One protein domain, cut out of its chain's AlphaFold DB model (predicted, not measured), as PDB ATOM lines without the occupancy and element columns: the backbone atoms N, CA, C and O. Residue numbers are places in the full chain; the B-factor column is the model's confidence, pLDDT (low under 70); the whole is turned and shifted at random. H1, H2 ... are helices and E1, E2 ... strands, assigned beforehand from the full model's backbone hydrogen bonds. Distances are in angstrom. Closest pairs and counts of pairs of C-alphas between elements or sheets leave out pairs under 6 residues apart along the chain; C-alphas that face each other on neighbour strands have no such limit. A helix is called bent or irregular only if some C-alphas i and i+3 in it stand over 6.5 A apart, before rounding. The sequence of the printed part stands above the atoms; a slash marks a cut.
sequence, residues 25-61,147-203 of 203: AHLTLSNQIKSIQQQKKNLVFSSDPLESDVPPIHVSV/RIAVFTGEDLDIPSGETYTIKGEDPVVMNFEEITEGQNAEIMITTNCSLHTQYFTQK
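This is residues 25 to 61 and 147 to 203 of the 203 residues of an uncharacterized protein of Chitinophaga dinghuensis (UniProt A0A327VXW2). The chain is wound in stacked turns, a short three-sided solenoid: the bent strands E3 and E5, then E7 and E8, make two sides, E1, E4 and E6 make the third, and H1 covers one end, packing on E3. E2 pairs with E3 off to one side. The printed part has 94 residues, with H1 and then E1 to E8 along the chain, mixed helices and strands; the branched sheet E2 E3 E5 E7 E8 is mixed, the sheet E1 E4 E6 parallel. It is compact, with a radius of gyration of the C-alphas of 12.2 A, and spans 37 by 24 by 23 A.

Look first at E3, residues 147 to 158, and its parallel neighbour E5, residues 172 to 181, with N 151 and O 173 at 2.9 A. E3 bends by 92 degrees at residue 154, E5 by 98 degrees at residue 177. On the other side of E3 from E5 is antiparallel E2, residues 57 to 61, with N 57 and O 150 at 3.0 A. Parallel to E5 are E7, residues 193 to 196, with N 174 and O 194 at 2.8 A, and E8, residues 199 to 202, with N 181 and O 201 at 2.8 A. E1, residues 44 to 46, E4, residues 163 to 167, and E6, residues 186 to 189, form the other sheet of a sandwich, two sheets face to face, the parts that face each other 9.1 A centre to centre; N 45 and O 165 are 2.8 A apart, N 164 and O 186 2.8 A. H1, residues 25 to 37, is on the branched sheet at a height of 7.6 A; its closest C-alphas to E3 are those of His 26 and Gly 153, 4.0 A. In H1 every O i to N i+4 pair is within hydrogen-bond range.

Find C-alpha 25 at (-29.119, -9.904, -46.304), where H1 begins its 18.3 A. E3 covers 26.7 A, E5 19.5 A; E8 ends at C-alpha 202, (-16.381, 5.338, -29.758).

The C-alphas of Val 61 and Gln 183 are farthest apart, 37.4 A. Residues 62 to 146 are not printed; C-alphas 61 and 147 are 5.5 A apart across the cut. No link printed whole is long, and no printed residue is under 70 in pLDDT.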
ATOM      1  N   ALA A  25     -28.543  -9.803 -47.646       89.38
ATOM      2  CA  ALA A  25     -29.119  -9.904 -46.304       89.38
ATOM      3  C   ALA A  25     -28.694  -8.729 -45.403       89.38
ATOM      4  O   ALA A  25     -29.530  -8.143 -44.716       89.38
ATOM      5  N   HIS A  26     -27.416  -8.344 -45.471       88.75
ATOM      6  CA  HIS A  26     -26.849  -7.221 -44.721       88.75
ATOM      7  C   HIS A  26     -27.497  -5.875 -45.084       88.75
ATOM      8  O   HIS A  26     -27.839  -5.102 -44.194       88.75
ATOM      9  N   LEU A  27     -27.773  -5.621 -46.367       90.06
ATOM     10  CA  LEU A  27     -28.461  -4.399 -46.808       90.06
ATOM     11  C   LEU A  27     -29.899  -4.348 -46.283       90.06
ATOM     12  O   LEU A  27     -30.378  -3.305 -45.833       90.06
ATOM     13  N   THR A  28     -30.594  -5.484 -46.334       90.25
ATOM     14  CA  THR A  28     -31.989  -5.580 -45.894       90.25
ATOM     15  C   THR A  28     -32.105  -5.306 -44.393       90.25
ATOM     16  O   THR A  28     -32.884  -4.444 -43.981       90.25
ATOM     17  N   LEU A  29     -31.279  -5.973 -43.583       91.88
ATOM     18  CA  LEU A  29     -31.242  -5.797 -42.131       91.88
ATOM     19  C   LEU A  29     -30.777  -4.399 -41.720       91.88
ATOM     20  O   LEU A  29     -31.401  -3.804 -40.846       91.88
ATOM     21  N   SER A  30     -29.761  -3.825 -42.368       92.25
ATOM     22  CA  SER A  30     -29.328  -2.449 -42.082       92.25
ATOM     23  C   SER A  30     -30.442  -1.428 -42.277       92.25
ATOM     24  O   SER A  30     -30.645  -0.568 -41.419       92.25
ATOM     25  N   ASN A  31     -31.195  -1.524 -43.373       92.62
ATOM     26  CA  ASN A  31     -32.323  -0.626 -43.616       92.62
ATOM     27  C   ASN A  31     -33.419  -0.798 -42.558       92.62
ATOM     28  O   ASN A  31     -33.997   0.187 -42.091       92.62
ATOM     29  N   GLN A  32     -33.676  -2.037 -42.144       93.19
ATOM     30  CA  GLN A  32     -34.642  -2.329 -41.096       93.19
ATOM     31  C   GLN A  32     -34.201  -1.777 -39.734       93.19
ATOM     32  O   GLN A  32     -34.996  -1.110 -39.075       93.19
ATOM     33  N   ILE A  33     -32.939  -1.982 -39.341       94.38
ATOM     34  CA  ILE A  33     -32.357  -1.427 -38.111       94.38
ATOM     35  C   ILE A  33     -32.524   0.094 -38.109       94.38
ATOM     36  O   ILE A  33     -33.144   0.635 -37.194       94.38
ATOM     37  N   LYS A  34     -32.084   0.775 -39.177       93.69
ATOM     38  CA  LYS A  34     -32.204   2.237 -39.324       93.69
ATOM     39  C   LYS A  34     -33.660   2.709 -39.213       93.69
ATOM     40  O   LYS A  34     -33.930   3.734 -38.590       93.69
ATOM     41  N   SER A  35     -34.616   1.959 -39.767       93.75
ATOM     42  CA  SER A  35     -36.045   2.274 -39.639       93.75
ATOM     43  C   SER A  35     -36.564   2.118 -38.207       93.75
ATOM     44  O   SER A  35     -37.386   2.924 -37.773       93.75
ATOM     45  N   ILE A  36     -36.129   1.092 -37.471       93.62
ATOM     46  CA  ILE A  36     -36.576   0.855 -36.090       93.62
ATOM     47  C   ILE A  36     -35.969   1.904 -35.151       93.62
ATOM     48  O   ILE A  36     -36.678   2.429 -34.296       93.62
ATOM     49  N   GLN A  37     -34.706   2.288 -35.360       93.06
ATOM     50  CA  GLN A  37     -34.019   3.334 -34.586       93.06
ATOM     51  C   GLN A  37     -34.740   4.689 -34.624       93.06
ATOM     52  O   GLN A  37     -34.640   5.478 -33.687       93.06
ATOM     53  N   GLN A  38     -35.511   4.971 -35.678       91.62
ATOM     54  CA  GLN A  38     -36.326   6.190 -35.761       91.62
ATOM     55  C   GLN A  38     -37.532   6.178 -34.811       91.62
ATOM     56  O   GLN A  38     -38.104   7.230 -34.529       91.62
ATOM     57  N   GLN A  39     -37.949   5.000 -34.348       93.44
ATOM     58  CA  GLN A  39     -39.191   4.796 -33.597       93.44
ATOM     59  C   GLN A  39     -38.941   4.301 -32.173       93.44
ATOM     60  O   GLN A  39     -39.747   4.561 -31.278       93.44
ATOM     61  N   LYS A  40     -37.833   3.590 -31.957       93.62
ATOM     62  CA  LYS A  40     -37.502   2.937 -30.699       93.62
ATOM     63  C   LYS A  40     -36.055   3.219 -30.311       93.62
ATOM     64  O   LYS A  40     -35.141   3.048 -31.108       93.62
ATOM     65  N   LYS A  41     -35.885   3.583 -29.042       92.69
ATOM     66  CA  LYS A  41     -34.593   3.621 -28.353       92.69
ATOM     67  C   LYS A  41     -34.321   2.283 -27.686       92.69
ATOM     68  O   LYS A  41     -35.275   1.623 -27.271       92.69
ATOM     69  N   ASN A  42     -33.049   1.955 -27.487       95.00
ATOM     70  CA  ASN A  42     -32.606   0.719 -26.832       95.00
ATOM     71  C   ASN A  42     -33.109  -0.536 -27.561       95.00
ATOM     72  O   ASN A  42     -34.141  -1.120 -27.214       95.00
ATOM     73  N   LEU A  43     -32.383  -0.926 -28.603       97.12
ATOM     74  CA  LEU A  43     -32.729  -2.095 -29.400       97.12
ATOM     75  C   LEU A  43     -32.350  -3.398 -28.703       97.12
ATOM     76  O   LEU A  43     -31.322  -3.502 -28.032       97.12
ATOM     77  N   VAL A  44     -33.169  -4.414 -28.933       97.94
ATOM     78  CA  VAL A  44     -32.932  -5.791 -28.523       97.94
ATOM     79  C   VAL A  44     -32.691  -6.649 -29.760       97.94
ATOM     80  O   VAL A  44     -33.548  -6.753 -30.637       97.94
ATOM     81  N   PHE A  45     -31.533  -7.298 -29.787       97.81
ATOM     82  CA  PHE A  45     -31.154  -8.339 -30.731       97.81
ATOM     83  C   PHE A  45     -31.263  -9.680 -30.002       97.81
ATOM     84  O   PHE A  45     -30.374 -10.057 -29.236       97.81
ATOM     85  N   SER A  46     -32.388 -10.371 -30.173       97.69
ATOM     86  CA  SER A  46     -32.646 -11.656 -29.521       97.69
ATOM     87  C   SER A  46     -32.613 -12.808 -30.515       97.69
ATOM     88  O   SER A  46     -33.062 -12.676 -31.655       97.69
ATOM     89  N   SER A  47     -32.142 -13.972 -30.068       96.75
ATOM     90  CA  SER A  47     -32.328 -15.206 -30.831       96.75
ATOM     91  C   SER A  47     -33.796 -15.641 -30.922       96.75
ATOM     92  O   SER A  47     -34.152 -16.377 -31.843       96.75
ATOM     93  N   ASP A  48     -34.651 -15.166 -30.011       96.69
ATOM     94  CA  ASP A  48     -36.102 -15.337 -30.068       96.69
ATOM     95  C   ASP A  48     -36.747 -14.180 -30.863       96.69
ATOM     96  O   ASP A  48     -36.700 -13.032 -30.407       96.69
ATOM     97  N   PRO A  49     -37.392 -14.444 -32.018       95.31
ATOM     98  CA  PRO A  49     -38.082 -13.423 -32.805       95.31
ATOM     99  C   PRO A  49     -39.170 -12.655 -32.050       95.31
ATOM    100  O   PRO A  49     -39.494 -11.542 -32.447       95.31
ATOM    101  N   LEU A  50     -39.759 -13.236 -31.000       95.94
ATOM    102  CA  LEU A  50     -40.786 -12.568 -30.195       95.94
ATOM    103  C   LEU A  50     -40.194 -11.554 -29.213       95.94
ATOM    104  O   LEU A  50     -40.887 -10.632 -28.786       95.94
ATOM    105  N   GLU A  51     -38.922 -11.719 -28.857       95.88
ATOM    106  CA  GLU A  51     -38.208 -10.818 -27.956       95.88
ATOM    107  C   GLU A  51     -37.267  -9.854 -28.685       95.88
ATOM    108  O   GLU A  51     -36.721  -8.948 -28.053       95.88
ATOM    109  N   SER A  52     -37.037 -10.073 -29.980       97.19
ATOM    110  CA  SER A  52     -36.127  -9.280 -30.800       97.19
ATOM    111  C   SER A  52     -36.862  -8.137 -31.492       97.19
ATOM    112  O   SER A  52     -37.901  -8.343 -32.116       97.19
ATOM    113  N   ASP A  53     -36.292  -6.935 -31.453       97.19
ATOM    114  CA  ASP A  53     -36.806  -5.805 -32.235       97.19
ATOM    115  C   ASP A  53     -36.485  -5.957 -33.720       97.19
ATOM    116  O   ASP A  53     -37.259  -5.567 -34.593       97.19
ATOM    117  N   VAL A  54     -35.321  -6.538 -33.999       95.19
ATOM    118  CA  VAL A  54     -34.851  -6.846 -35.344       95.19
ATOM    119  C   VAL A  54     -35.048  -8.347 -35.557       95.19
ATOM    120  O   VAL A  54     -34.546  -9.126 -34.752       95.19
ATOM    121  N   PRO A  55     -35.765  -8.806 -36.591       94.12
ATOM    122  CA  PRO A  55     -35.937 -10.232 -36.838       94.12
ATOM    123  C   PRO A  55     -34.580 -10.922 -37.061       94.12
ATOM    124  O   PRO A  55     -33.836 -10.498 -37.950       94.12
ATOM    125  N   PRO A  56     -34.234 -11.964 -36.284       96.12
ATOM    126  CA  PRO A  56     -32.992 -12.699 -36.488       96.12
ATOM    127  C   PRO A  56     -33.057 -13.535 -37.770       96.12
ATOM    128  O   PRO A  56     -34.099 -14.110 -38.096       96.12
ATOM    129  N   ILE A  57     -31.924 -13.683 -38.460       96.25
ATOM    130  CA  ILE A  57     -31.776 -14.741 -39.462       96.25
ATOM    131  C   ILE A  57     -31.349 -16.010 -38.733       96.25
ATOM    132  O   ILE A  57     -30.239 -16.084 -38.207       96.25
ATOM    133  N   HIS A  58     -32.215 -17.021 -38.707       95.75
ATOM    134  CA  HIS A  58     -31.850 -18.321 -38.154       95.75
ATOM    135  C   HIS A  58     -31.114 -19.166 -39.178       95.75
ATOM    136  O   HIS A  58     -31.639 -19.461 -40.251       95.75
ATOM    137  N   VAL A  59     -29.920 -19.613 -38.804       95.06
ATOM    138  CA  VAL A  59     -29.138 -20.560 -39.598       95.06
ATOM    139  C   VAL A  59     -29.060 -21.881 -38.845       95.06
ATOM    140  O   VAL A  59     -28.720 -21.916 -37.662       95.06
ATOM    141  N   SER A  60     -29.424 -22.973 -39.516       93.94
ATOM    142  CA  SER A  60     -29.325 -24.322 -38.956       93.94
ATOM    143  C   SER A  60     -27.883 -24.807 -38.967       93.94
ATOM    144  O   SER A  60     -27.156 -24.567 -39.927       93.94
ATOM    145  N   VAL A  61     -27.494 -25.528 -37.919       93.88
ATOM    146  CA  VAL A  61     -26.143 -26.069 -37.770       93.88
ATOM    147  C   VAL A  61     -26.232 -27.538 -37.379       93.88
ATOM    148  O   VAL A  61     -26.909 -27.892 -36.415       93.88
ATOM    149  N   ARG A 147     -29.372 -24.252 -33.877       93.56
ATOM    150  CA  ARG A 147     -29.567 -23.035 -34.665       93.56
ATOM    151  C   ARG A 147     -28.738 -21.904 -34.078       93.56
ATOM    152  O   ARG A 147     -28.417 -21.919 -32.894       93.56
ATOM    153  N   ILE A 148     -28.410 -20.937 -34.917       94.19
ATOM    154  CA  ILE A 148     -27.773 -19.686 -34.514       94.19
ATOM    155  C   ILE A 148     -28.615 -18.524 -35.021       94.19
ATOM    156  O   ILE A 148     -29.224 -18.621 -36.089       94.19
ATOM    157  N   ALA A 149     -28.654 -17.438 -34.260       96.62
ATOM    158  CA  ALA A 149     -29.272 -16.195 -34.688       96.62
ATOM    159  C   ALA A 149     -28.203 -15.267 -35.256       96.62
ATOM    160  O   ALA A 149     -27.194 -14.995 -34.610       96.62
ATOM    161  N   VAL A 150     -28.416 -14.790 -36.475       96.75
ATOM    162  CA  VAL A 150     -27.468 -13.931 -37.175       96.75
ATOM    163  C   VAL A 150     -28.086 -12.565 -37.413       96.75
ATOM    164  O   VAL A 150     -29.203 -12.451 -37.923       96.75
ATOM    165  N   PHE A 151     -27.311 -11.535 -37.094       97.00
ATOM    166  CA  PHE A 151     -27.576 -10.152 -37.452       97.00
ATOM    167  C   PHE A 151     -26.389  -9.629 -38.244       97.00
ATOM    168  O   PHE A 151     -25.245  -9.718 -37.800       97.00
ATOM    169  N   THR A 152     -26.654  -9.088 -39.425       96.38
ATOM    170  CA  THR A 152     -25.615  -8.515 -40.276       96.38
ATOM    171  C   THR A 152     -26.062  -7.191 -40.862       96.38
ATOM    172  O   THR A 152     -27.259  -6.971 -41.046       96.38
ATOM    173  N   GLY A 153     -25.110  -6.310 -41.145       94.69
ATOM    174  CA  GLY A 153     -25.379  -5.004 -41.718       94.69
ATOM    175  C   GLY A 153     -24.111  -4.266 -42.125       94.69
ATOM    176  O   GLY A 153     -23.004  -4.712 -41.856       94.69
ATOM    177  N   GLU A 154     -24.277  -3.121 -42.770       92.50
ATOM    178  CA  GLU A 154     -23.202  -2.156 -42.997       92.50
ATOM    179  C   GLU A 154     -22.863  -1.465 -41.664       92.50
ATOM    180  O   GLU A 154     -21.909  -1.836 -40.985       92.50
ATOM    181  N   ASP A 155     -23.710  -0.544 -41.208       91.50
ATOM    182  CA  ASP A 155     -23.463   0.226 -39.984       91.50
ATOM    183  C   ASP A 155     -24.389  -0.202 -38.840       91.50
ATOM    184  O   ASP A 155     -25.602  -0.357 -39.034       91.50
ATOM    185  N   LEU A 156     -23.829  -0.301 -37.634       94.81
ATOM    186  CA  LEU A 156     -24.572  -0.307 -36.377       94.81
ATOM    187  C   LEU A 156     -24.191   0.926 -35.550       94.81
ATOM    188  O   LEU A 156     -23.199   0.926 -34.819       94.81
ATOM    189  N   ASP A 157     -24.995   1.980 -35.664       94.38
ATOM    190  CA  ASP A 157     -24.861   3.187 -34.850       94.38
ATOM    191  C   ASP A 157     -25.667   3.042 -33.555       94.38
ATOM    192  O   ASP A 157     -26.881   2.848 -33.598       94.38
ATOM    193  N   ILE A 158     -25.009   3.173 -32.407       95.19
ATOM    194  CA  ILE A 158     -25.634   3.161 -31.082       95.19
ATOM    195  C   ILE A 158     -25.634   4.600 -30.554       95.19
ATOM    196  O   ILE A 158     -24.565   5.133 -30.236       95.19
ATOM    197  N   PRO A 159     -26.799   5.272 -30.493       94.81
ATOM    198  CA  PRO A 159     -26.865   6.665 -30.067       94.81
ATOM    199  C   PRO A 159     -26.394   6.869 -28.620       94.81
ATOM    200  O   PRO A 159     -26.465   5.969 -27.786       94.81
ATOM    201  N   SER A 160     -25.942   8.085 -28.303       95.38
ATOM    202  CA  SER A 160     -25.462   8.433 -26.962       95.38
ATOM    203  C   SER A 160     -26.494   8.139 -25.870       95.38
ATOM    204  O   SER A 160     -27.640   8.587 -25.948       95.38
ATOM    205  N   GLY A 161     -26.058   7.439 -24.822       94.62
ATOM    206  CA  GLY A 161     -26.894   7.054 -23.685       94.62
ATOM    207  C   GLY A 161     -27.908   5.943 -23.976       94.62
ATOM    208  O   GLY A 161     -28.769   5.702 -23.130       94.62
ATOM    209  N   GLU A 162     -27.855   5.305 -25.149       96.12
ATOM    210  CA  GLU A 162     -28.684   4.141 -25.462       96.12
ATOM    211  C   GLU A 162     -27.953   2.826 -25.181       96.12
ATOM    212  O   GLU A 162     -26.739   2.710 -25.352       96.12
ATOM    213  N   THR A 163     -28.722   1.814 -24.788       96.62
ATOM    214  CA  THR A 163     -28.226   0.465 -24.509       96.62
ATOM    215  C   THR A 163     -28.802  -0.507 -25.518       96.62
ATOM    216  O   THR A 163     -30.021  -0.682 -25.588       96.62
ATOM    217  N   TYR A 164     -27.947  -1.173 -26.288       97.44
ATOM    218  CA  TYR A 164     -28.362  -2.250 -27.183       97.44
ATOM    219  C   TYR A 164     -28.098  -3.590 -26.508       97.44
ATOM    220  O   TYR A 164     -27.001  -3.847 -26.021       97.44
ATOM    221  N   THR A 165     -29.123  -4.436 -26.428       98.00
ATOM    222  CA  THR A 165     -29.051  -5.718 -25.716       98.00
ATOM    223  C   THR A 165     -29.014  -6.879 -26.693       98.00
ATOM    224  O   THR A 165     -29.898  -7.004 -27.535       98.00
ATOM    225  N   ILE A 166     -28.030  -7.759 -26.538       98.19
ATOM    226  CA  ILE A 166     -27.892  -9.013 -27.273       98.19
ATOM    227  C   ILE A 166     -28.200 -10.162 -26.312       98.19
ATOM    228  O   ILE A 166     -27.497 -10.348 -25.314       98.19
ATOM    229  N   LYS A 167     -29.264 -10.918 -26.595       97.44
ATOM    230  CA  LYS A 167     -29.772 -11.973 -25.705       97.44
ATOM    231  C   LYS A 167     -30.387 -13.151 -26.467       97.44
ATOM    232  O   LYS A 167     -30.406 -13.171 -27.693       97.44
ATOM    233  N   GLY A 168     -30.906 -14.123 -25.726       94.56
ATOM    234  CA  GLY A 168     -31.612 -15.285 -26.265       94.56
ATOM    235  C   GLY A 168     -30.948 -16.604 -25.882       94.56
ATOM    236  O   GLY A 168     -29.814 -16.627 -25.400       94.56
ATOM    237  N   GLU A 169     -31.687 -17.696 -26.068       91.88
ATOM    238  CA  GLU A 169     -31.234 -19.052 -25.734       91.88
ATOM    239  C   GLU A 169     -30.199 -19.587 -26.729       91.88
ATOM    240  O   GLU A 169     -29.298 -20.336 -26.348       91.88
ATOM    241  N   ASP A 170     -30.315 -19.202 -28.002       92.75
ATOM    242  CA  ASP A 170     -29.405 -19.649 -29.051       92.75
ATOM    243  C   ASP A 170     -28.220 -18.680 -29.189       92.75
ATOM    244  O   ASP A 170     -28.383 -17.474 -28.975       92.75
ATOM    245  N   PRO A 171     -27.036 -19.165 -29.602       93.06
ATOM    246  CA  PRO A 171     -25.898 -18.296 -29.867       93.06
ATOM    247  C   PRO A 171     -26.215 -17.231 -30.920       93.06
ATOM    248  O   PRO A 171     -26.871 -17.512 -31.931       93.06
ATOM    249  N   VAL A 172     -25.687 -16.027 -30.705       95.38
ATOM    250  CA  VAL A 172     -25.870 -14.880 -31.600       95.38
ATOM    251  C   VAL A 172     -24.565 -14.549 -32.323       95.38
ATOM    252  O   VAL A 172     -23.497 -14.479 -31.716       95.38
ATOM    253  N   VAL A 173     -24.640 -14.308 -33.630       95.38
ATOM    254  CA  VAL A 173     -23.533 -13.775 -34.429       95.38
ATOM    255  C   VAL A 173     -23.920 -12.398 -34.952       95.38
ATOM    256  O   VAL A 173     -24.889 -12.258 -35.695       95.38
ATOM    257  N   MET A 174     -23.143 -11.388 -34.573       96.12
ATOM    258  CA  MET A 174     -23.249 -10.020 -35.073       96.12
ATOM    259  C   MET A 174     -22.134  -9.800 -36.098       96.12
ATOM    260  O   MET A 174     -20.964  -9.971 -35.764       96.12
ATOM    261  N   ASN A 175     -22.468  -9.421 -37.328       96.00
ATOM    262  CA  ASN A 175     -21.487  -9.148 -38.379       96.00
ATOM    263  C   ASN A 175     -21.787  -7.822 -39.079       96.00
ATOM    264  O   ASN A 175     -22.620  -7.774 -39.986       96.00
ATOM    265  N   PHE A 176     -21.106  -6.765 -38.647       95.81
ATOM    266  CA  PHE A 176     -21.275  -5.417 -39.181       95.81
ATOM    267  C   PHE A 176     -19.990  -4.921 -39.845       95.81
ATOM    268  O   PHE A 176     -18.896  -5.379 -39.527       95.81
ATOM    269  N   GLU A 177     -20.098  -3.996 -40.788       94.31
ATOM    270  CA  GLU A 177     -18.931  -3.330 -41.366       94.31
ATOM    271  C   GLU A 177     -18.317  -2.340 -40.369       94.31
ATOM    272  O   GLU A 177     -17.112  -2.392 -40.100       94.31
ATOM    273  N   GLU A 178     -19.150  -1.488 -39.771       94.12
ATOM    274  CA  GLU A 178     -18.763  -0.510 -38.755       94.12
ATOM    275  C   GLU A 178     -19.760  -0.530 -37.587       94.12
ATOM    276  O   GLU A 178     -20.975  -0.555 -37.775       94.12
ATOM    277  N   ILE A 179     -19.239  -0.498 -36.360       95.38
ATOM    278  CA  ILE A 179     -20.025  -0.287 -35.142       95.38
ATOM    279  C   ILE A 179     -19.555   1.024 -34.521       95.38
ATOM    280  O   ILE A 179     -18.362   1.198 -34.257       95.38
ATOM    281  N   THR A 180     -20.491   1.946 -34.296       94.81
ATOM    282  CA  THR A 180     -20.216   3.238 -33.661       94.81
ATOM    283  C   THR A 180     -21.006   3.367 -32.370       94.81
ATOM    284  O   THR A 180     -22.231   3.393 -32.392       94.81
ATOM    285  N   GLU A 181     -20.310   3.549 -31.255       94.69
ATOM    286  CA  GLU A 181     -20.904   3.901 -29.969       94.69
ATOM    287  C   GLU A 181     -20.827   5.411 -29.742       94.69
ATOM    288  O   GLU A 181     -19.750   6.009 -29.797       94.69
ATOM    289  N   GLY A 182     -21.970   6.041 -29.480       94.31
ATOM    290  CA  GLY A 182     -22.006   7.402 -28.961       94.31
ATOM    291  C   GLY A 182     -21.620   7.463 -27.481       94.31
ATOM    292  O   GLY A 182     -21.598   6.459 -26.773       94.31
ATOM    293  N   GLN A 183     -21.373   8.673 -26.981       94.62
ATOM    294  CA  GLN A 183     -21.056   8.891 -25.570       94.62
ATOM    295  C   GLN A 183     -22.052   8.205 -24.613       94.62
ATOM    296  O   GLN A 183     -23.260   8.431 -24.703       94.62
ATOM    297  N   ASN A 184     -21.534   7.419 -23.664       93.94
ATOM    298  CA  ASN A 184     -22.306   6.627 -22.694       93.94
ATOM    299  C   ASN A 184     -23.277   5.606 -23.322       93.94
ATOM    300  O   ASN A 184     -24.236   5.209 -22.663       93.94
ATOM    301  N   ALA A 185     -23.088   5.229 -24.587       95.75
ATOM    302  CA  ALA A 185     -23.775   4.084 -25.164       95.75
ATOM    303  C   ALA A 185     -23.219   2.775 -24.584       95.75
ATOM    304  O   ALA A 185     -22.058   2.715 -24.175       95.75
ATOM    305  N   GLU A 186     -24.046   1.732 -24.563       94.38
ATOM    306  CA  GLU A 186     -23.665   0.419 -24.041       94.38
ATOM    307  C   GLU A 186     -24.144  -0.713 -24.956       94.38
ATOM    308  O   GLU A 186     -25.285  -0.717 -25.423       94.38
ATOM    309  N   ILE A 187     -23.301  -1.730 -25.138       95.75
ATOM    310  CA  ILE A 187     -23.707  -3.035 -25.666       95.75
ATOM    311  C   ILE A 187     -23.759  -4.025 -24.503       95.75
ATOM    312  O   ILE A 187     -22.733  -4.397 -23.932       95.75
ATOM    313  N   MET A 188     -24.961  -4.480 -24.156       96.62
ATOM    314  CA  MET A 188     -25.180  -5.482 -23.117       96.62
ATOM    315  C   MET A 188     -25.332  -6.864 -23.745       96.62
ATOM    316  O   MET A 188     -26.283  -7.112 -24.477       96.62
ATOM    317  N   ILE A 189     -24.424  -7.784 -23.426       96.38
ATOM    318  CA  ILE A 189     -24.437  -9.153 -23.951       96.38
ATOM    319  C   ILE A 189     -24.750 -10.121 -22.812       96.38
ATOM    320  O   ILE A 189     -23.994 -10.209 -21.847       96.38
ATOM    321  N   THR A 190     -25.853 -10.861 -22.927       94.81
ATOM    322  CA  THR A 190     -26.281 -11.861 -21.925       94.81
ATOM    323  C   THR A 190     -26.393 -13.277 -22.490       94.81
ATOM    324  O   THR A 190     -26.873 -14.182 -21.813       94.81
ATOM    325  N   THR A 191     -25.928 -13.481 -23.723       93.00
ATOM    326  CA  THR A 191     -25.872 -14.781 -24.402       93.00
ATOM    327  C   THR A 191     -24.489 -15.015 -25.013       93.00
ATOM    328  O   THR A 191     -23.659 -14.106 -25.069       93.00
ATOM    329  N   ASN A 192     -24.229 -16.229 -25.496       90.19
ATOM    330  CA  ASN A 192     -23.020 -16.525 -26.257       90.19
ATOM    331  C   ASN A 192     -23.052 -15.744 -27.575       90.19
ATOM    332  O   ASN A 192     -23.833 -16.065 -28.471       90.19
ATOM    333  N   CYS A 193     -22.203 -14.723 -27.685       92.50
ATOM    334  CA  CYS A 193     -22.171 -13.822 -28.829       92.50
ATOM    335  C   CYS A 193     -20.794 -13.815 -29.497       92.50
ATOM    336  O   CYS A 193     -19.772 -13.695 -28.824       92.50
ATOM    337  N   SER A 194     -20.768 -13.886 -30.827       92.06
ATOM    338  CA  SER A 194     -19.592 -13.553 -31.639       92.06
ATOM    339  C   SER A 194     -19.847 -12.246 -32.373       92.06
ATOM    340  O   SER A 194     -20.799 -12.141 -33.142       92.06
ATOM    341  N   LEU A 195     -19.015 -11.242 -32.104       93.56
ATOM    342  CA  LEU A 195     -19.119  -9.919 -32.706       93.56
ATOM    343  C   LEU A 195     -17.969  -9.718 -33.691       93.56
ATOM    344  O   LEU A 195     -16.798  -9.735 -33.316       93.56
ATOM    345  N   HIS A 196     -18.324  -9.519 -34.955       93.69
ATOM    346  CA  HIS A 196     -17.414  -9.233 -36.051       93.69
ATOM    347  C   HIS A 196     -17.661  -7.806 -36.538       93.69
ATOM    348  O   HIS A 196     -18.790  -7.437 -36.861       93.69
ATOM    349  N   THR A 197     -16.594  -7.010 -36.587       94.81
ATOM    350  CA  THR A 197     -16.613  -5.679 -37.189       94.81
ATOM    351  C   THR A 197     -15.262  -5.323 -37.796       94.81
ATOM    352  O   THR A 197     -14.231  -5.831 -37.351       94.81
ATOM    353  N   GLN A 198     -15.257  -4.469 -38.824       93.56
ATOM    354  CA  GLN A 198     -14.022  -3.929 -39.402       93.56
ATOM    355  C   GLN A 198     -13.567  -2.668 -38.664       93.56
ATOM    356  O   GLN A 198     -12.364  -2.421 -38.552       93.56
ATOM    357  N   TYR A 199     -14.522  -1.896 -38.137       92.25
ATOM    358  CA  TYR A 199     -14.274  -0.742 -37.283       92.25
ATOM    359  C   TYR A 199     -15.188  -0.758 -36.064       92.25
ATOM    360  O   TYR A 199     -16.405  -0.892 -36.174       92.25
ATOM    361  N   PHE A 200     -14.584  -0.574 -34.895       92.62
ATOM    362  CA  PHE A 200     -15.300  -0.277 -33.665       92.62
ATOM    363  C   PHE A 200     -14.867   1.112 -33.204       92.62
ATOM    364  O   PHE A 200     -13.703   1.313 -32.850       92.62
ATOM    365  N   THR A 201     -15.782   2.076 -33.264       91.81
ATOM    366  CA  THR A 201     -15.493   3.484 -32.980       91.81
ATOM    367  C   THR A 201     -16.324   3.956 -31.796       91.81
ATOM    368  O   THR A 201     -17.534   3.765 -31.780       91.81
ATOM    369  N   GLN A 202     -15.694   4.645 -30.848       87.69
ATOM    370  CA  GLN A 202     -16.381   5.338 -29.758       87.69
ATOM    371  C   GLN A 202     -16.271   6.856 -29.968       87.69
ATOM    372  O   GLN A 202     -15.179   7.350 -30.266       87.69
ATOM    373  N   LYS A 203     -17.390   7.581 -29.867       82.00
ATOM    374  CA  LYS A 203     -17.491   9.035 -30.092       82.00
ATOM    375  C   LYS A 203     -17.929   9.795 -28.848       82.00
ATOM    376  O   LYS A 203     -18.882   9.345 -28.175       82.00
TER     377      LYS A 203